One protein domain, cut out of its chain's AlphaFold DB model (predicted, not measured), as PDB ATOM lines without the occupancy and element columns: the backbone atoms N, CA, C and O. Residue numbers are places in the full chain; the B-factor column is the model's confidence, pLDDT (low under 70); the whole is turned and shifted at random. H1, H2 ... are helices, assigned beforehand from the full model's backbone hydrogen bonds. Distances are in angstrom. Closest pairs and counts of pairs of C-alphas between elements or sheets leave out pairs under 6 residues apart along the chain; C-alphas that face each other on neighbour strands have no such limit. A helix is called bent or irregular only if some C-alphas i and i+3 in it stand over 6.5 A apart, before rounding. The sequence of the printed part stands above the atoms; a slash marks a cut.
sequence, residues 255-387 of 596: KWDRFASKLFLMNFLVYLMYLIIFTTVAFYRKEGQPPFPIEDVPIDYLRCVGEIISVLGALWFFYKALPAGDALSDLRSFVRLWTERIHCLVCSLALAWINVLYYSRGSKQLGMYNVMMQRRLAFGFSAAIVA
ATOM      1  N   LYS A 255       6.463  15.352  13.224       83.19
ATOM      2  CA  LYS A 255       7.671  14.505  13.188       83.19
ATOM      3  C   LYS A 255       7.496  13.231  14.023       83.19
ATOM      4  O   LYS A 255       7.893  12.139  13.591       83.19
ATOM      5  N   TRP A 256       6.889  13.356  15.204       85.50
ATOM      6  CA  TRP A 256       6.646  12.231  16.100       85.50
ATOM      7  C   TRP A 256       5.720  11.181  15.480       85.50
ATOM      8  O   TRP A 256       6.078  10.000  15.442       85.50
ATOM      9  N   ASP A 257       4.581  11.598  14.933       83.31
ATOM     10  CA  ASP A 257       3.561  10.680  14.418       83.31
ATOM     11  C   ASP A 257       3.991   9.965  13.131       83.31
ATOM     12  O   ASP A 257       3.684   8.783  12.916       83.31
ATOM     13  N   ARG A 258       4.763  10.635  12.269       78.81
ATOM     14  CA  ARG A 258       5.200  10.038  10.999       78.81
ATOM     15  C   ARG A 258       6.257   8.964  11.190       78.81
ATOM     16  O   ARG A 258       6.082   7.841  10.689       78.81
ATOM     17  N   PHE A 259       7.350   9.320  11.869       82.25
ATOM     18  CA  PHE A 259       8.554   8.490  11.922       82.25
ATOM     19  C   PHE A 259       9.048   8.220  13.338       82.25
ATOM     20  O   PHE A 259       9.382   7.067  13.624       82.25
ATOM     21  N   ALA A 260       9.091   9.232  14.213       84.06
ATOM     22  CA  ALA A 260       9.825   9.087  15.467       84.06
ATOM     23  C   ALA A 260       9.165   8.043  16.371       84.06
ATOM     24  O   ALA A 260       9.863   7.189  16.898       84.06
ATOM     25  N   SER A 261       7.832   8.001  16.446       85.00
ATOM     26  CA  SER A 261       7.088   6.998  17.219       85.00
ATOM     27  C   SER A 261       7.381   5.560  16.761       85.00
ATOM     28  O   SER A 261       7.684   4.684  17.574       85.00
ATOM     29  N   LYS A 262       7.390   5.309  15.442       86.50
ATOM     30  CA  LYS A 262       7.669   3.973  14.875       86.50
ATOM     31  C   LYS A 262       9.120   3.556  15.095       86.50
ATOM     32  O   LYS A 262       9.381   2.413  15.468       86.50
ATOM     33  N   LEU A 263      10.060   4.476  14.873       86.00
ATOM     34  CA  LEU A 263      11.487   4.230  15.076       86.00
ATOM     35  C   LEU A 263      11.810   4.036  16.564       86.00
ATOM     36  O   LEU A 263      12.572   3.142  16.922       86.00
ATOM     37  N   PHE A 264      11.180   4.820  17.439       89.19
ATOM     38  CA  PHE A 264      11.301   4.709  18.888       89.19
ATOM     39  C   PHE A 264      10.779   3.370  19.396       89.19
ATOM     40  O   PHE A 264      11.470   2.704  20.166       89.19
ATOM     41  N   LEU A 265       9.618   2.927  18.906       89.19
ATOM     42  CA  LEU A 265       9.080   1.609  19.227       89.19
ATOM     43  C   LEU A 265       9.996   0.484  18.725       89.19
ATOM     44  O   LEU A 265      10.257  -0.462  19.464       89.19
ATOM     45  N   MET A 266      10.530   0.585  17.503       88.75
ATOM     46  CA  MET A 266      11.478  -0.408  16.988       88.75
ATOM     47  C   MET A 266      12.741  -0.475  17.859       88.75
ATOM     48  O   MET A 266      13.157  -1.564  18.251       88.75
ATOM     49  N   ASN A 267      13.326   0.674  18.207       88.06
ATOM     50  CA  ASN A 267      14.508   0.744  19.066       88.06
ATOM     51  C   ASN A 267      14.234   0.170  20.462       88.06
ATOM     52  O   ASN A 267      15.084  -0.527  21.013       88.06
ATOM     53  N   PHE A 268      13.044   0.417  21.018       90.44
ATOM     54  CA  PHE A 268      12.598  -0.187  22.272       90.44
ATOM     55  C   PHE A 268      12.532  -1.715  22.181       90.44
ATOM     56  O   PHE A 268      13.059  -2.403  23.052       90.44
ATOM     57  N   LEU A 269      11.937  -2.258  21.115       91.00
ATOM     58  CA  LEU A 269      11.841  -3.706  20.918       91.00
ATOM     59  C   LEU A 269      13.221  -4.351  20.763       91.00
ATOM     60  O   LEU A 269      13.475  -5.392  21.365       91.00
ATOM     61  N   VAL A 270      14.135  -3.726  20.016       90.75
ATOM     62  CA  VAL A 270      15.519  -4.211  19.883       90.75
ATOM     63  C   VAL A 270      16.231  -4.209  21.238       90.75
ATOM     64  O   VAL A 270      16.896  -5.189  21.577       90.75
ATOM     65  N   TYR A 271      16.057  -3.159  22.044       90.56
ATOM     66  CA  TYR A 271      16.633  -3.095  23.387       90.56
ATOM     67  C   TYR A 271      16.036  -4.140  24.338       90.56
ATOM     68  O   TYR A 271      16.769  -4.780  25.090       90.56
ATOM     69  N   LEU A 272      14.723  -4.372  24.277       91.75
ATOM     70  CA  LEU A 272      14.062  -5.407  25.070       91.75
ATOM     71  C   LEU A 272      14.565  -6.805  24.688       91.75
ATOM     72  O   LEU A 272      14.855  -7.614  25.565       91.75
ATOM     73  N   MET A 273      14.736  -7.077  23.391       91.25
ATOM     74  CA  MET A 273      15.333  -8.328  22.915       91.25
ATOM     75  C   MET A 273      16.772  -8.490  23.413       91.25
ATOM     76  O   MET A 273      17.136  -9.566  23.881       91.25
ATOM     77  N   TYR A 274      17.573  -7.422  23.378       90.12
ATOM     78  CA  TYR A 274      18.916  -7.413  23.962       90.12
ATOM     79  C   TYR A 274      18.890  -7.736  25.464       90.12
ATOM     80  O   TYR A 274      19.669  -8.572  25.918       90.12
ATOM     81  N   LEU A 275      17.965  -7.146  26.228       89.56
ATOM     82  CA  LEU A 275      17.811  -7.434  27.655       89.56
ATOM     83  C   LEU A 275      17.408  -8.881  27.926       89.56
ATOM     84  O   LEU A 275      17.957  -9.485  28.840       89.56
ATOM     85  N   ILE A 276      16.494  -9.448  27.135       90.12
ATOM     86  CA  ILE A 276      16.084 -10.855  27.264       90.12
ATOM     87  C   ILE A 276      17.265 -11.790  26.970       90.12
ATOM     88  O   ILE A 276      17.467 -12.778  27.672       90.12
ATOM     89  N   ILE A 277      18.085 -11.482  25.961       88.38
ATOM     90  CA  ILE A 277      19.304 -12.254  25.679       88.38
ATOM     91  C   ILE A 277      20.283 -12.125  26.851       88.38
ATOM     92  O   ILE A 277      20.826 -13.125  27.317       88.38
ATOM     93  N   PHE A 278      20.465 -10.917  27.382       85.50
ATOM     94  CA  PHE A 278      21.377 -10.658  28.491       85.50
ATOM     95  C   PHE A 278      20.932 -11.325  29.808       85.50
ATOM     96  O   PHE A 278      21.766 -11.904  30.506       85.50
ATOM     97  N   THR A 279      19.631 -11.345  30.126       88.38
ATOM     98  CA  THR A 279      19.089 -12.109  31.266       88.38
ATOM     99  C   THR A 279      19.258 -13.609  31.071       88.38
ATOM    100  O   THR A 279      19.643 -14.302  32.009       88.38
ATOM    101  N   THR A 280      19.010 -14.109  29.858       85.56
ATOM    102  CA  THR A 280      19.174 -15.527  29.508       85.56
ATOM    103  C   THR A 280      20.624 -15.967  29.723       85.56
ATOM    104  O   THR A 280      20.871 -16.975  30.380       85.56
ATOM    105  N   VAL A 281      21.599 -15.177  29.264       83.00
ATOM    106  CA  VAL A 281      23.036 -15.438  29.470       83.00
ATOM    107  C   VAL A 281      23.415 -15.415  30.953       83.00
ATOM    108  O   VAL A 281      24.169 -16.276  31.405       83.00
ATOM    109  N   ALA A 282      22.882 -14.463  31.723       80.31
ATOM    110  CA  ALA A 282      23.137 -14.387  33.159       80.31
ATOM    111  C   ALA A 282      22.546 -15.585  33.924       80.31
ATOM    112  O   ALA A 282      23.179 -16.071  34.859       80.31
ATOM    113  N   PHE A 283      21.371 -16.076  33.514       80.94
ATOM    114  CA  PHE A 283      20.671 -17.192  34.153       80.94
ATOM    115  C   PHE A 283      21.287 -18.561  33.828       80.94
ATOM    116  O   PHE A 283      21.461 -19.382  34.720       80.94
ATOM    117  N   TYR A 284      21.671 -18.807  32.569       77.56
ATOM    118  CA  TYR A 284      22.275 -20.079  32.133       77.56
ATOM    119  C   TYR A 284      23.792 -20.165  32.374       77.56
ATOM    120  O   TYR A 284      24.476 -21.060  31.860       77.56
ATOM    121  N   ARG A 285      24.357 -19.241  33.156       70.81
ATOM    122  CA  ARG A 285      25.768 -19.278  33.530       70.81
ATOM    123  C   ARG A 285      26.021 -20.466  34.466       70.81
ATOM    124  O   ARG A 285      25.584 -20.459  35.608       70.81
ATOM    125  N   LYS A 286      26.780 -21.463  33.989       67.69
ATOM    126  CA  LYS A 286      27.252 -22.595  34.812       67.69
ATOM    127  C   LYS A 286      28.072 -22.064  36.008       67.69
ATOM    128  O   LYS A 286      28.927 -21.189  35.839       67.69
ATOM    129  N   GLU A 287      27.815 -22.583  37.207       56.16
ATOM    130  CA  GLU A 287      28.575 -22.261  38.422       56.16
ATOM    131  C   GLU A 287      29.937 -22.987  38.385       56.16
ATOM    132  O   GLU A 287      29.989 -24.212  38.320       56.16
ATOM    133  N   GLY A 288      31.054 -22.245  38.361       57.38
ATOM    134  CA  GLY A 288      32.410 -22.815  38.309       57.38
ATOM    135  C   GLY A 288      33.508 -21.800  37.948       57.38
ATOM    136  O   GLY A 288      33.214 -20.639  37.649       57.38
ATOM    137  N   GLN A 289      34.781 -22.221  37.989       47.88
ATOM    138  CA  GLN A 289      35.918 -21.410  37.526       47.88
ATOM    139  C   GLN A 289      36.062 -21.494  35.992       47.88
ATOM    140  O   GLN A 289      35.963 -22.589  35.442       47.88
ATOM    141  N   PRO A 290      36.304 -20.371  35.288       54.97
ATOM    142  CA  PRO A 290      36.590 -20.388  33.852       54.97
ATOM    143  C   PRO A 290      37.945 -21.074  33.576       54.97
ATOM    144  O   PRO A 290      38.854 -20.929  34.398       54.97
ATOM    145  N   PRO A 291      38.145 -21.749  32.426       51.44
ATOM    146  CA  PRO A 291      37.268 -21.858  31.255       51.44
ATOM    147  C   PRO A 291      36.293 -23.048  31.313       51.44
ATOM    148  O   PRO A 291      36.662 -24.154  31.703       51.44
ATOM    149  N   PHE A 292      35.056 -22.829  30.859       60.16
ATOM    150  CA  PHE A 292      34.077 -23.903  30.677       60.16
ATOM    151  C   PHE A 292      34.307 -24.576  29.315       60.16
ATOM    152  O   PHE A 292      34.323 -23.868  28.307       60.16
ATOM    153  N   PRO A 293      34.489 -25.905  29.251       60.59
ATOM    154  CA  PRO A 293      34.537 -26.611  27.978       60.59
ATOM    155  C   PRO A 293      33.172 -26.507  27.283       60.59
ATOM    156  O   PRO A 293      32.130 -26.663  27.922       60.59
ATOM    157  N   ILE A 294      33.187 -26.211  25.982       60.53
ATOM    158  CA  ILE A 294      31.992 -26.263  25.134       60.53
ATOM    159  C   ILE A 294      31.715 -27.749  24.903       60.53
ATOM    160  O   ILE A 294      32.404 -28.395  24.117       60.53
ATOM    161  N   GLU A 295      30.770 -28.309  25.648       62.81
ATOM    162  CA  GLU A 295      30.216 -29.626  25.342       62.81
ATOM    163  C   GLU A 295      29.263 -29.438  24.148       62.81
ATOM    164  O   GLU A 295      28.593 -28.409  24.069       62.81
ATOM    165  N   ASP A 296      29.212 -30.376  23.191       60.59
ATOM    166  CA  ASP A 296      28.418 -30.292  21.944       60.59
ATOM    167  C   ASP A 296      26.888 -30.373  22.172       60.59
ATOM    168  O   ASP A 296      26.147 -31.104  21.514       60.59
ATOM    169  N   VAL A 297      26.392 -29.612  23.142       74.00
ATOM    170  CA  VAL A 297      24.994 -29.479  23.520       74.00
ATOM    171  C   VAL A 297      24.472 -28.182  22.894       74.00
ATOM    172  O   VAL A 297      25.081 -27.125  23.074       74.00
ATOM    173  N   PRO A 298      23.318 -28.191  22.199       75.31
ATOM    174  CA  PRO A 298      22.766 -26.996  21.543       75.31
ATOM    175  C   PRO A 298      22.552 -25.801  22.494       75.31
ATOM    176  O   PRO A 298      22.536 -24.652  22.055       75.31
ATOM    177  N   ILE A 299      22.430 -26.061  23.799       73.75
ATOM    178  CA  ILE A 299      22.311 -25.057  24.865       73.75
ATOM    179  C   ILE A 299      23.612 -24.256  25.041       73.75
ATOM    180  O   ILE A 299      23.555 -23.038  25.212       73.75
ATOM    181  N   ASP A 300      24.777 -24.903  24.941       73.81
ATOM    182  CA  ASP A 300      26.075 -24.240  25.106       73.81
ATOM    183  C   ASP A 300      26.404 -23.357  23.886       73.81
ATOM    184  O   ASP A 300      26.886 -22.235  24.046       73.81
ATOM    185  N   TYR A 301      26.009 -23.772  22.676       79.06
ATOM    186  CA  TYR A 301      26.086 -22.925  21.477       79.06
ATOM    187  C   TYR A 301      25.197 -21.675  21.579       79.06
ATOM    188  O   TYR A 301      25.641 -20.570  21.258       79.06
ATOM    189  N   LEU A 302      23.952 -21.822  22.052       78.94
ATOM    190  CA  LEU A 302      23.027 -20.697  22.231       78.94
ATOM    191  C   LEU A 302      23.534 -19.710  23.293       78.94
ATOM    192  O   LEU A 302      23.422 -18.494  23.117       78.94
ATOM    193  N   ARG A 303      24.170 -20.219  24.353       79.25
ATOM    194  CA  ARG A 303      24.855 -19.406  25.361       79.25
ATOM    195  C   ARG A 303      26.037 -18.632  24.773       79.25
ATOM    196  O   ARG A 303      26.113 -17.427  24.993       79.25
ATOM    197  N   CYS A 304      26.922 -19.275  24.007       78.75
ATOM    198  CA  CYS A 304      28.053 -18.594  23.367       78.75
ATOM    199  C   CYS A 304      27.595 -17.483  22.413       78.75
ATOM    200  O   CYS A 304      28.157 -16.389  22.415       78.75
ATOM    201  N   VAL A 305      26.537 -17.728  21.631       83.81
ATOM    202  CA  VAL A 305      25.937 -16.701  20.766       83.81
ATOM    203  C   VAL A 305      25.405 -15.528  21.598       83.81
ATOM    204  O   VAL A 305      25.653 -14.374  21.250       83.81
ATOM    205  N   GLY A 306      24.736 -15.795  22.723       83.00
ATOM    206  CA  GLY A 306      24.279 -14.754  23.646       83.00
ATOM    207  C   GLY A 306      25.421 -13.954  24.288       83.00
ATOM    208  O   GLY A 306      25.337 -12.728  24.372       83.00
ATOM    209  N   GLU A 307      26.514 -14.611  24.689       82.19
ATOM    210  CA  GLU A 307      27.711 -13.952  25.232       82.19
ATOM    211  C   GLU A 307      28.338 -13.010  24.184       82.19
ATOM    212  O   GLU A 307      28.620 -11.851  24.485       82.19
ATOM    213  N   ILE A 308      28.432 -13.433  22.918       83.38
ATOM    214  CA  ILE A 308      28.921 -12.581  21.819       83.38
ATOM    215  C   ILE A 308      27.995 -11.376  21.584       83.38
ATOM    216  O   ILE A 308      28.473 -10.247  21.465       83.38
ATOM    217  N   ILE A 309      26.675 -11.588  21.547       85.69
ATOM    218  CA  ILE A 309      25.691 -10.511  21.350       85.69
ATOM    219  C   ILE A 309      25.736  -9.502  22.504       85.69
ATOM    220  O   ILE A 309      25.669  -8.298  22.262       85.69
ATOM    221  N   SER A 310      25.887  -9.966  23.748       82.50
ATOM    222  CA  SER A 310      25.975  -9.082  24.917       82.50
ATOM    223  C   SER A 310      27.243  -8.220  24.911       82.50
ATOM    224  O   SER A 310      27.161  -7.017  25.158       82.50
ATOM    225  N   VAL A 311      28.395  -8.785  24.531       82.19
ATOM    226  CA  VAL A 311      29.647  -8.025  24.374       82.19
ATOM    227  C   VAL A 311      29.553  -7.024  23.219       82.19
ATOM    228  O   VAL A 311      29.936  -5.865  23.381       82.19
ATOM    229  N   LEU A 312      29.007  -7.429  22.067       83.81
ATOM    230  CA  LEU A 312      28.795  -6.529  20.925       83.81
ATOM    231  C   LEU A 312      27.826  -5.390  21.262       83.81
ATOM    232  O   LEU A 312      28.073  -4.247  20.883       83.81
ATOM    233  N   GLY A 313      26.754  -5.678  22.002       82.00
ATOM    234  CA  GLY A 313      25.819  -4.663  22.482       82.00
ATOM    235  C   GLY A 313      26.483  -3.680  23.446       82.00
ATOM    236  O   GLY A 313      26.339  -2.472  23.271       82.00
ATOM    237  N   ALA A 314      27.278  -4.168  24.403       79.00
ATOM    238  CA  ALA A 314      28.042  -3.315  25.313       79.00
ATOM    239  C   ALA A 314      29.036  -2.408  24.564       79.00
ATOM    240  O   ALA A 314      29.123  -1.218  24.860       79.00
ATOM    241  N   LEU A 315      29.727  -2.940  23.550       80.50
ATOM    242  CA  LEU A 315      30.611  -2.168  22.671       80.50
ATOM    243  C   LEU A 315      29.855  -1.094  21.879       80.50
ATOM    244  O   LEU A 315      30.332   0.033  21.767       80.50
ATOM    245  N   TRP A 316      28.670  -1.418  21.355       82.31
ATOM    246  CA  TRP A 316      27.830  -0.464  20.632       82.31
ATOM    247  C   TRP A 316      27.331   0.671  21.537       82.31
ATOM    248  O   TRP A 316      27.412   1.839  21.159       82.31
ATOM    249  N   PHE A 317      26.883   0.351  22.755       76.62
ATOM    250  CA  PHE A 317      26.496   1.358  23.749       76.62
ATOM    251  C   PHE A 317      27.671   2.246  24.148       76.62
ATOM    252  O   PHE A 317      27.508   3.457  24.260       76.62
ATOM    253  N   PHE A 318      28.853   1.660  24.317       73.06
ATOM    254  CA  PHE A 318      30.070   2.393  24.639       73.06
ATOM    255  C   PHE A 318      30.489   3.338  23.501       73.06
ATOM    256  O   PHE A 318      30.793   4.499  23.756       73.06
ATOM    257  N   TYR A 319      30.405   2.888  22.243       73.19
ATOM    258  CA  TYR A 319      30.619   3.737  21.065       73.19
ATOM    259  C   TYR A 319      29.610   4.892  20.990       73.19
ATOM    260  O   TYR A 319      29.990   6.013  20.672       73.19
ATOM    261  N   LYS A 320      28.331   4.643  21.310       70.06
ATOM    262  CA  LYS A 320      27.305   5.698  21.330       70.06
ATOM    263  C   LYS A 320      27.488   6.675  22.506       70.06
ATOM    264  O   LYS A 320      27.120   7.839  22.380       70.06
ATOM    265  N   ALA A 321      28.015   6.215  23.642       65.00
ATOM    266  CA  ALA A 321      28.145   7.007  24.867       65.00
ATOM    267  C   ALA A 321      29.387   7.913  24.910       65.00
ATOM    268  O   ALA A 321      29.388   8.887  25.660       65.00
ATOM    269  N   LEU A 322      30.436   7.613  24.137       59.50
ATOM    270  CA  LEU A 322      31.677   8.387  24.153       59.50
ATOM    271  C   LEU A 322      31.721   9.459  23.056       59.50
ATOM    272  O   LEU A 322      31.634   9.127  21.873       59.50
ATOM    273  N   PRO A 323      31.965  10.737  23.405       56.19
ATOM    274  CA  PRO A 323      32.522  11.683  22.450       56.19
ATOM    275  C   PRO A 323      33.928  11.198  22.059       56.19
ATOM    276  O   PRO A 323      34.654  10.654  22.888       56.19
ATOM    277  N   ALA A 324      34.290  11.359  20.788       51.53
ATOM    278  CA  ALA A 324      35.336  10.637  20.050       51.53
ATOM    279  C   ALA A 324      36.808  10.702  20.561       51.53
ATOM    280  O   ALA A 324      37.715  10.383  19.796       51.53
ATOM    281  N   GLY A 325      37.078  11.098  21.810       52.22
ATOM    282  CA  GLY A 325      38.423  11.326  22.356       52.22
ATOM    283  C   GLY A 325      39.105  10.127  23.031       52.22
ATOM    284  O   GLY A 325      40.216   9.789  22.643       52.22
ATOM    285  N   ASP A 326      38.463   9.448  23.994       51.69
ATOM    286  CA  ASP A 326      39.198   8.614  24.981       51.69
ATOM    287  C   ASP A 326      38.691   7.160  25.131       51.69
ATOM    288  O   ASP A 326      38.812   6.518  26.173       51.69
ATOM    289  N   ALA A 327      38.131   6.580  24.068       54.31
ATOM    290  CA  ALA A 327      37.429   5.292  24.146       54.31
ATOM    291  C   ALA A 327      38.325   4.064  24.446       54.31
ATOM    292  O   ALA A 327      37.869   3.079  25.025       54.31
ATOM    293  N   LEU A 328      39.601   4.060  24.052       56.25
ATOM    294  CA  LEU A 328      40.411   2.828  24.032       56.25
ATOM    295  C   LEU A 328      40.995   2.419  25.397       56.25
ATOM    296  O   LEU A 328      41.132   1.220  25.661       56.25
ATOM    297  N   SER A 329      41.331   3.376  26.267       56.59
ATOM    298  CA  SER A 329      41.808   3.099  27.631       56.59
ATOM    299  C   SER A 329      40.664   2.700  28.562       56.59
ATOM    300  O   SER A 329      40.811   1.740  29.324       56.59
ATOM    301  N   ASP A 330      39.513   3.360  28.427       58.78
ATOM    302  CA  ASP A 330      38.323   3.102  29.240       58.78
ATOM    303  C   ASP A 330      37.613   1.806  28.853       58.78
ATOM    304  O   ASP A 330      37.096   1.095  29.712       58.78
ATOM    305  N   LEU A 331      37.672   1.400  27.582       58.19
ATOM    306  CA  LEU A 331      37.148   0.099  27.172       58.19
ATOM    307  C   LEU A 331      37.932  -1.049  27.821       58.19
ATOM    308  O   LEU A 331      37.361  -2.063  28.219       58.19
ATOM    309  N   ARG A 332      39.255  -0.896  27.952       56.72
ATOM    310  CA  ARG A 332      40.137  -1.926  28.519       56.72
ATOM    311  C   ARG A 332      39.947  -2.075  30.027       56.72
ATOM    312  O   ARG A 332      40.023  -3.198  30.524       56.72
ATOM    313  N   SER A 333      39.701  -0.975  30.741       55.28
ATOM    314  CA  SER A 333      39.370  -0.980  32.170       55.28
ATOM    315  C   SER A 333      37.939  -1.470  32.411       55.28
ATOM    316  O   SER A 333      37.736  -2.300  33.295       55.28
ATOM    317  N   PHE A 334      36.976  -1.075  31.571       57.41
ATOM    318  CA  PHE A 334      35.595  -1.557  31.609       57.41
ATOM    319  C   PHE A 334      35.548  -3.071  31.392       57.41
ATOM    320  O   PHE A 334      35.133  -3.799  32.288       57.41
ATOM    321  N   VAL A 335      36.076  -3.591  30.280       57.00
ATOM    322  CA  VAL A 335      36.089  -5.039  29.980       57.00
ATOM    323  C   VAL A 335      36.783  -5.854  31.084       57.00
ATOM    324  O   VAL A 335      36.335  -6.958  31.403       57.00
ATOM    325  N   ARG A 336      37.827  -5.305  31.720       49.75
ATOM    326  CA  ARG A 336      38.512  -5.925  32.868       49.75
ATOM    327  C   ARG A 336      37.654  -5.921  34.146       49.75
ATOM    328  O   ARG A 336      37.676  -6.887  34.898       49.75
ATOM    329  N   LEU A 337      36.832  -4.890  34.355       51.53
ATOM    330  CA  LEU A 337      35.861  -4.810  35.454       51.53
ATOM    331  C   LEU A 337      34.699  -5.811  35.285       51.53
ATOM    332  O   LEU A 337      34.219  -6.378  36.267       51.53
ATOM    333  N   TRP A 338      34.273  -6.068  34.044       53.50
ATOM    334  CA  TRP A 338      33.226  -7.048  33.715       53.50
ATOM    335  C   TRP A 338      33.663  -8.501  33.915       53.50
ATOM    336  O   TRP A 338      32.835  -9.363  34.207       53.50
ATOM    337  N   THR A 339      34.957  -8.785  33.765       51.53
ATOM    338  CA  THR A 339      35.486 -10.154  33.803       51.53
ATOM    339  C   THR A 339      35.750 -10.669  35.218       51.53
ATOM    340  O   THR A 339      35.702 -11.880  35.426       51.53
ATOM    341  N   GLU A 340      35.959  -9.802  36.215       52.62
ATOM    342  CA  GLU A 340      36.442 -10.250  37.532       52.62
ATOM    343  C   GLU A 340      35.366 -10.504  38.603       52.62
ATOM    344  O   GLU A 340      35.675 -11.148  39.608       52.62
ATOM    345  N   ARG A 341      34.102 -10.063  38.457       59.16
ATOM    346  CA  ARG A 341      33.097 -10.237  39.535       59.16
ATOM    347  C   ARG A 341      31.678 -10.515  39.040       59.16
ATOM    348  O   ARG A 341      31.058  -9.682  38.389       59.16
ATOM    349  N   ILE A 342      31.110 -11.643  39.482       68.62
ATOM    350  CA  ILE A 342      29.683 -12.000  39.324       68.62
ATOM    351  C   ILE A 342      28.771 -10.856  39.804       68.62
ATOM    352  O   ILE A 342      27.785 -10.533  39.149       68.62
ATOM    353  N   HIS A 343      29.151 -10.179  40.892       69.56
ATOM    354  CA  HIS A 343      28.430  -9.020  41.422       69.56
ATOM    355  C   HIS A 343      28.296  -7.873  40.407       69.56
ATOM    356  O   HIS A 343      27.244  -7.248  40.337       69.56
ATOM    357  N   CYS A 344      29.314  -7.614  39.580       71.69
ATOM    358  CA  CYS A 344      29.254  -6.564  38.562       71.69
ATOM    359  C   CYS A 344      28.282  -6.925  37.434       71.69
ATOM    360  O   CYS A 344      27.538  -6.056  36.986       71.69
ATOM    361  N   LEU A 345      28.219  -8.203  37.039       75.62
ATOM    362  CA  LEU A 345      27.239  -8.692  36.065       75.62
ATOM    363  C   LEU A 345      25.806  -8.485  36.583       75.62
ATOM    364  O   LEU A 345      24.984  -7.899  35.886       75.62
ATOM    365  N   VAL A 346      25.522  -8.891  37.824       81.12
ATOM    366  CA  VAL A 346      24.184  -8.736  38.423       81.12
ATOM    367  C   VAL A 346      23.807  -7.259  38.576       81.12
ATOM    368  O   VAL A 346      22.706  -6.866  38.194       81.12
ATOM    369  N   CYS A 347      24.728  -6.413  39.051       75.19
ATOM    370  CA  CYS A 347      24.496  -4.970  39.144       75.19
ATOM    371  C   CYS A 347      24.241  -4.341  37.769       75.19
ATOM    372  O   CYS A 347      23.323  -3.538  37.617       75.19
ATOM    373  N   SER A 348      25.014  -4.725  36.751       80.12
ATOM    374  CA  SER A 348      24.827  -4.221  35.389       80.12
ATOM    375  C   SER A 348      23.482  -4.640  34.792       80.12
ATOM    376  O   SER A 348      22.848  -3.844  34.108       80.12
ATOM    377  N   LEU A 349      23.002  -5.846  35.112       84.56
ATOM    378  CA  LEU A 349      21.693  -6.331  34.694       84.56
ATOM    379  C   LEU A 349      20.565  -5.536  35.348       84.56
ATOM    380  O   LEU A 349      19.644  -5.106  34.654       84.56
ATOM    381  N   ALA A 350      20.659  -5.283  36.653       82.44
ATOM    382  CA  ALA A 350      19.696  -4.443  37.359       82.44
ATOM    383  C   ALA A 350      19.646  -3.023  36.764       82.44
ATOM    384  O   ALA A 350      18.566  -2.514  36.469       82.44
ATOM    385  N   LEU A 351      20.807  -2.411  36.500       78.94
ATOM    386  CA  LEU A 351      20.893  -1.095  35.859       78.94
ATOM    387  C   LEU A 351      20.334  -1.103  34.427       78.94
ATOM    388  O   LEU A 351      19.654  -0.160  34.028       78.94
ATOM    389  N   ALA A 352      20.562  -2.170  33.662       85.38
ATOM    390  CA  ALA A 352      20.041  -2.297  32.305       85.38
ATOM    391  C   ALA A 352      18.500  -2.393  32.283       85.38
ATOM    392  O   ALA A 352      17.857  -1.795  31.416       85.38
ATOM    393  N   TRP A 353      17.895  -3.060  33.271       87.38
ATOM    394  CA  TRP A 353      16.441  -3.051  33.464       87.38
ATOM    395  C   TRP A 353      15.912  -1.692  33.928       87.38
ATOM    396  O   TRP A 353      14.888  -1.244  33.423       87.38
ATOM    397  N   ILE A 354      16.624  -0.982  34.811       85.38
ATOM    398  CA  ILE A 354      16.272   0.402  35.183       85.38
ATOM    399  C   ILE A 354      16.305   1.313  33.947       85.38
ATOM    400  O   ILE A 354      15.411   2.138  33.767       85.38
ATOM    401  N   ASN A 355      17.257   1.112  33.033       84.62
ATOM    402  CA  ASN A 355      17.335   1.853  31.772       84.62
ATOM    403  C   ASN A 355      16.131   1.623  30.839       84.62
ATOM    404  O   ASN A 355      15.913   2.434  29.943       84.62
ATOM    405  N   VAL A 356      15.288   0.604  31.056       87.44
ATOM    406  CA  VAL A 356      14.000   0.474  30.342       87.44
ATOM    407  C   VAL A 356      13.094   1.673  30.620       87.44
ATOM    408  O   VAL A 356      12.364   2.112  29.729       87.44
ATOM    409  N   LEU A 357      13.193   2.272  31.811       84.19
ATOM    410  CA  LEU A 357      12.445   3.478  32.164       84.19
ATOM    411  C   LEU A 357      12.763   4.648  31.231       84.19
ATOM    412  O   LEU A 357      11.918   5.517  31.072       84.19
ATOM    413  N   TYR A 358      13.911   4.675  30.547       84.62
ATOM    414  CA  TYR A 358      14.175   5.676  29.509       84.62
ATOM    415  C   TYR A 358      13.090   5.675  28.418       84.62
ATOM    416  O   TYR A 358      12.634   6.736  27.992       84.62
ATOM    417  N   TYR A 359      12.608   4.494  28.021       87.12
ATOM    418  CA  TYR A 359      11.610   4.357  26.960       87.12
ATOM    419  C   TYR A 359      10.198   4.780  27.380       87.12
ATOM    420  O   TYR A 359       9.347   5.013  26.523       87.12
ATOM    421  N   SER A 360       9.952   4.986  28.678       85.06
ATOM    422  CA  SER A 360       8.684   5.557  29.156       85.06
ATOM    423  C   SER A 360       8.398   6.957  28.606       85.06
ATOM    424  O   SER A 360       7.239   7.359  28.535       85.06
ATOM    425  N   ARG A 361       9.442   7.676  28.163       82.00
ATOM    426  CA  ARG A 361       9.361   9.029  27.598       82.00
ATOM    427  C   ARG A 361       8.497   9.121  26.339       82.00
ATOM    428  O   ARG A 361       7.989  10.200  26.056       82.00
ATOM    429  N   GLY A 362       8.297   8.015  25.614       81.94
ATOM    430  CA  GLY A 362       7.460   7.990  24.410       81.94
ATOM    431  C   GLY A 362       5.959   8.151  24.679       81.94
ATOM    432  O   GLY A 362       5.215   8.513  23.775       81.94
ATOM    433  N   SER A 363       5.504   7.917  25.915       82.69
ATOM    434  CA  SER A 363       4.118   8.157  26.330       82.69
ATOM    435  C   SER A 363       4.030   9.413  27.191       82.69
ATOM    436  O   SER A 363       4.849   9.594  28.090       82.69
ATOM    437  N   LYS A 364       3.007  10.251  26.968       80.88
ATOM    438  CA  LYS A 364       2.789  11.477  27.754       80.88
ATOM    439  C   LYS A 364       2.619  11.166  29.242       80.88
ATOM    440  O   LYS A 364       3.339  11.702  30.076       80.88
ATOM    441  N   GLN A 365       1.716  10.247  29.582       78.44
ATOM    442  CA  GLN A 365       1.400   9.918  30.979       78.44
ATOM    443  C   GLN A 365       2.590   9.293  31.718       78.44
ATOM    444  O   GLN A 365       2.936   9.715  32.821       78.44
ATOM    445  N   LEU A 366       3.247   8.309  31.097       80.75
ATOM    446  CA  LEU A 366       4.356   7.592  31.728       80.75
ATOM    447  C   LEU A 366       5.646   8.430  31.743       80.75
ATOM    448  O   LEU A 366       6.416   8.355  32.698       80.75
ATOM    449  N   GLY A 367       5.854   9.266  30.723       81.38
ATOM    450  CA  GLY A 367       6.978  10.190  30.631       81.38
ATOM    451  C   GLY A 367       6.936  11.268  31.711       81.38
ATOM    452  O   GLY A 367       7.941  11.467  32.392       81.38
ATOM    453  N   MET A 368       5.774  11.894  31.940       79.56
ATOM    454  CA  MET A 368       5.587  12.850  33.042       79.56
ATOM    455  C   MET A 368       5.868  12.196  34.403       79.56
ATOM    456  O   MET A 368       6.599  12.753  35.224       79.56
ATOM    457  N   TYR A 369       5.371  10.971  34.621       78.94
ATOM    458  CA  TYR A 369       5.644  10.220  35.847       78.94
ATOM    459  C   TYR A 369       7.136   9.912  36.028       78.94
ATOM    460  O   TYR A 369       7.673  10.089  37.119       78.94
ATOM    461  N   ASN A 370       7.833   9.495  34.968       80.19
ATOM    462  CA  ASN A 370       9.261   9.196  35.036       80.19
ATOM    463  C   ASN A 370      10.101  10.449  35.341       80.19
ATOM    464  O   ASN A 370      11.016  10.391  36.160       80.19
ATOM    465  N   VAL A 371       9.756  11.604  34.756       78.38
ATOM    466  CA  VAL A 371      10.385  12.895  35.094       78.38
ATOM    467  C   VAL A 371      10.144  13.245  36.563       78.38
ATOM    468  O   VAL A 371      11.084  13.610  37.275       78.38
ATOM    469  N   MET A 372       8.909  13.081  37.039       73.50
ATOM    470  CA  MET A 372       8.546  13.326  38.434       73.50
ATOM    471  C   MET A 372       9.320  12.404  39.391       73.50
ATOM    472  O   MET A 372       9.841  12.864  40.409       73.50
ATOM    473  N   MET A 373       9.457  11.123  39.044       73.88
ATOM    474  CA  MET A 373      10.219  10.140  39.811       73.88
ATOM    475  C   MET A 373      11.715  10.465  39.822       73.88
ATOM    476  O   MET A 373      12.313  10.496  40.894       73.88
ATOM    477  N   GLN A 374      12.324  10.763  38.670       73.12
ATOM    478  CA  GLN A 374      13.754  11.071  38.571       73.12
ATOM    479  C   GLN A 374      14.124  12.308  39.398       73.12
ATOM    480  O   GLN A 374      15.138  12.303  40.094       73.12
ATOM    481  N   ARG A 375      13.298  13.359  39.363       71.56
ATOM    482  CA  ARG A 375      13.567  14.611  40.085       71.56
ATOM    483  C   ARG A 375      13.442  14.435  41.602       71.56
ATOM    484  O   ARG A 375      14.247  14.988  42.347       71.56
ATOM    485  N   ARG A 376      12.486  13.612  42.054       68.81
ATOM    486  CA  ARG A 376      12.301  13.279  43.477       68.81
ATOM    487  C   ARG A 376      13.328  12.297  44.002       68.81
ATOM    488  O   ARG A 376      13.805  12.490  45.111       68.81
ATOM    489  N   LEU A 377      13.687  11.278  43.224       65.12
ATOM    490  CA  LEU A 377      14.743  10.344  43.599       65.12
ATOM    491  C   LEU A 377      16.092  11.054  43.636       65.12
ATOM    492  O   LEU A 377      16.797  10.910  44.616       65.12
ATOM    493  N   ALA A 378      16.447  11.882  42.652       60.72
ATOM    494  CA  ALA A 378      17.727  12.591  42.683       60.72
ATOM    495  C   ALA A 378      17.836  13.543  43.889       60.72
ATOM    496  O   ALA A 378      18.837  13.524  44.602       60.72
ATOM    497  N   PHE A 379      16.790  14.332  44.159       61.28
ATOM    498  CA  PHE A 379      16.779  15.263  45.289       61.28
ATOM    499  C   PHE A 379      16.660  14.542  46.642       61.28
ATOM    500  O   PHE A 379      17.424  14.813  47.563       61.28
ATOM    501  N   GLY A 380      15.743  13.578  46.750       61.69
ATOM    502  CA  GLY A 380      15.485  12.817  47.970       61.69
ATOM    503  C   GLY A 380      16.611  11.851  48.333       61.69
ATOM    504  O   GLY A 380      16.949  11.736  49.503       61.69
ATOM    505  N   PHE A 381      17.245  11.209  47.350       63.69
ATOM    506  CA  PHE A 381      18.391  10.322  47.571       63.69
ATOM    507  C   PHE A 381      19.652  11.127  47.904       63.69
ATOM    508  O   PHE A 381      20.400  10.717  48.781       63.69
ATOM    509  N   SER A 382      19.856  12.308  47.302       58.66
ATOM    510  CA  SER A 382      20.942  13.215  47.703       58.66
ATOM    511  C   SER A 382      20.749  13.738  49.129       58.66
ATOM    512  O   SER A 382      21.700  13.738  49.901       58.66
ATOM    513  N   ALA A 383      19.535  14.150  49.504       58.31
ATOM    514  CA  ALA A 383      19.241  14.620  50.858       58.31
ATOM    515  C   ALA A 383      19.342  13.491  51.899       58.31
ATOM    516  O   ALA A 383      19.912  13.692  52.967       58.31
ATOM    517  N   ALA A 384      18.855  12.289  51.571       59.50
ATOM    518  CA  ALA A 384      18.961  11.117  52.437       59.50
ATOM    519  C   ALA A 384      20.412  10.641  52.596       59.50
ATOM    520  O   ALA A 384      20.818  10.298  53.699       59.50
ATOM    521  N   ILE A 385      21.216  10.652  51.525       59.25
ATOM    522  CA  ILE A 385      22.647  10.332  51.600       59.25
ATOM    523  C   ILE A 385      23.387  11.359  52.456       59.25
ATOM    524  O   ILE A 385      24.186  10.960  53.293       59.25
ATOM    525  N   VAL A 386      23.122  12.658  52.287       60.34
ATOM    526  CA  VAL A 386      23.746  13.705  53.113       60.34
ATOM    527  C   VAL A 386      23.378  13.517  54.587       60.34
ATOM    528  O   VAL A 386      24.276  13.498  55.420       60.34
ATOM    529  N   ALA A 387      22.107  13.243  54.896       56.88
ATOM    530  CA  ALA A 387      21.660  12.968  56.263       56.88
ATOM    531  C   ALA A 387      22.256  11.677  56.863       56.88
ATOM    532  O   ALA A 387      22.468  11.605  58.068       56.88
TER     533      ALA A 387
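What this domain is: This is residues 255 to 387 of the 596 residues of the protein "Transient receptor potential cation channel subfamily V member 1" of Larimichthys crocea (UniProt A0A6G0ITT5). What does the domain look like? H1 and H4 run side by side in opposite directions, H2 crosses the later part of H1, and the splayed hairpin of H2 and H3 leads back to where H4 begins. At the other end of H4 the chain folds back into H5 as a V, and residues 372 to 387 of H5 stick out. What is it made of, and how large is it? The printed part has 133 residues with five named helices, in the order H1 H2 H3 H4 H5, and no named strand; its class is all helix. It is loose, with a radius of gyration of the C-alphas of 18.4 A and spans of 50 by 47 by 33 A.

Where its parts are: Where does the first helix lie? H1, residues 255 to 283, begins with C-alpha 255 at (7.671, 14.505, 13.188) and is 40.2 A long. It has a kink of 28 degrees near residue 262 and is irregular, with C-alphas 258 and 261 7.2 A apart. What follows? H2 is residues 298 to 321, 34.6 A long, and H3 is residues 327 to 340, 20.5 A long. H4, residues 342 to 362, 33.4 A, is neither bent nor irregular, but only just: C-alphas 358 and 361 are 6.2 A apart. H5, residues 364 to 387, 34.2 A, ends with C-alpha 387 at (21.660, 12.968, 56.263).

How they stand to each other: What does H1 touch? It touches H4, the hub, at a shallow tilt of 18 degrees, opposite ways, closest at the C-alphas of Phe 268 and Tyr 359, 6.6 A. With residues 274 to 281 alone it touches H2 at a steep tilt of 47 degrees, closest at the C-alphas of Ile 277 and Gly 306, 5.9 A. How do H2, H3 and H4 follow? H2 and H3, a hairpin, only just touch, with 3 pairs of C-alphas within 8 A, the closest those of Tyr 319 and Ala 327, 7.6 A. H3 and H4 touch only at the corner, and only just, with 3 such pairs, the closest those of Trp 338 and Cys 344, 6.3 A. Where is H5? H4 and H5 form a hairpin at a steep tilt of 44 degrees, closest at the C-alphas of Arg 361 and Gly 367, 4.0 A; H5 is apart from H1, H2 and H3. How do the backbones run? In H2 and H5 every O i to N i+4 pair is within hydrogen-bond range, against 23 of 25 in H1, 8 of 10 in H3 and 10 of 17 in H4.

The domain as a whole: How far does it reach? The two C-alphas farthest apart, those of Asp 296 and Ala 387, are 55.6 A apart. Is anything cut or long? The printed part has no cut; the link from H1 to H2, residues 284 to 297, is long. Where is confidence low? The pLDDT is under 70 in residues 286 to 296, 321 to 343 and 376 to 387, and the mean of the printed part is 73.8.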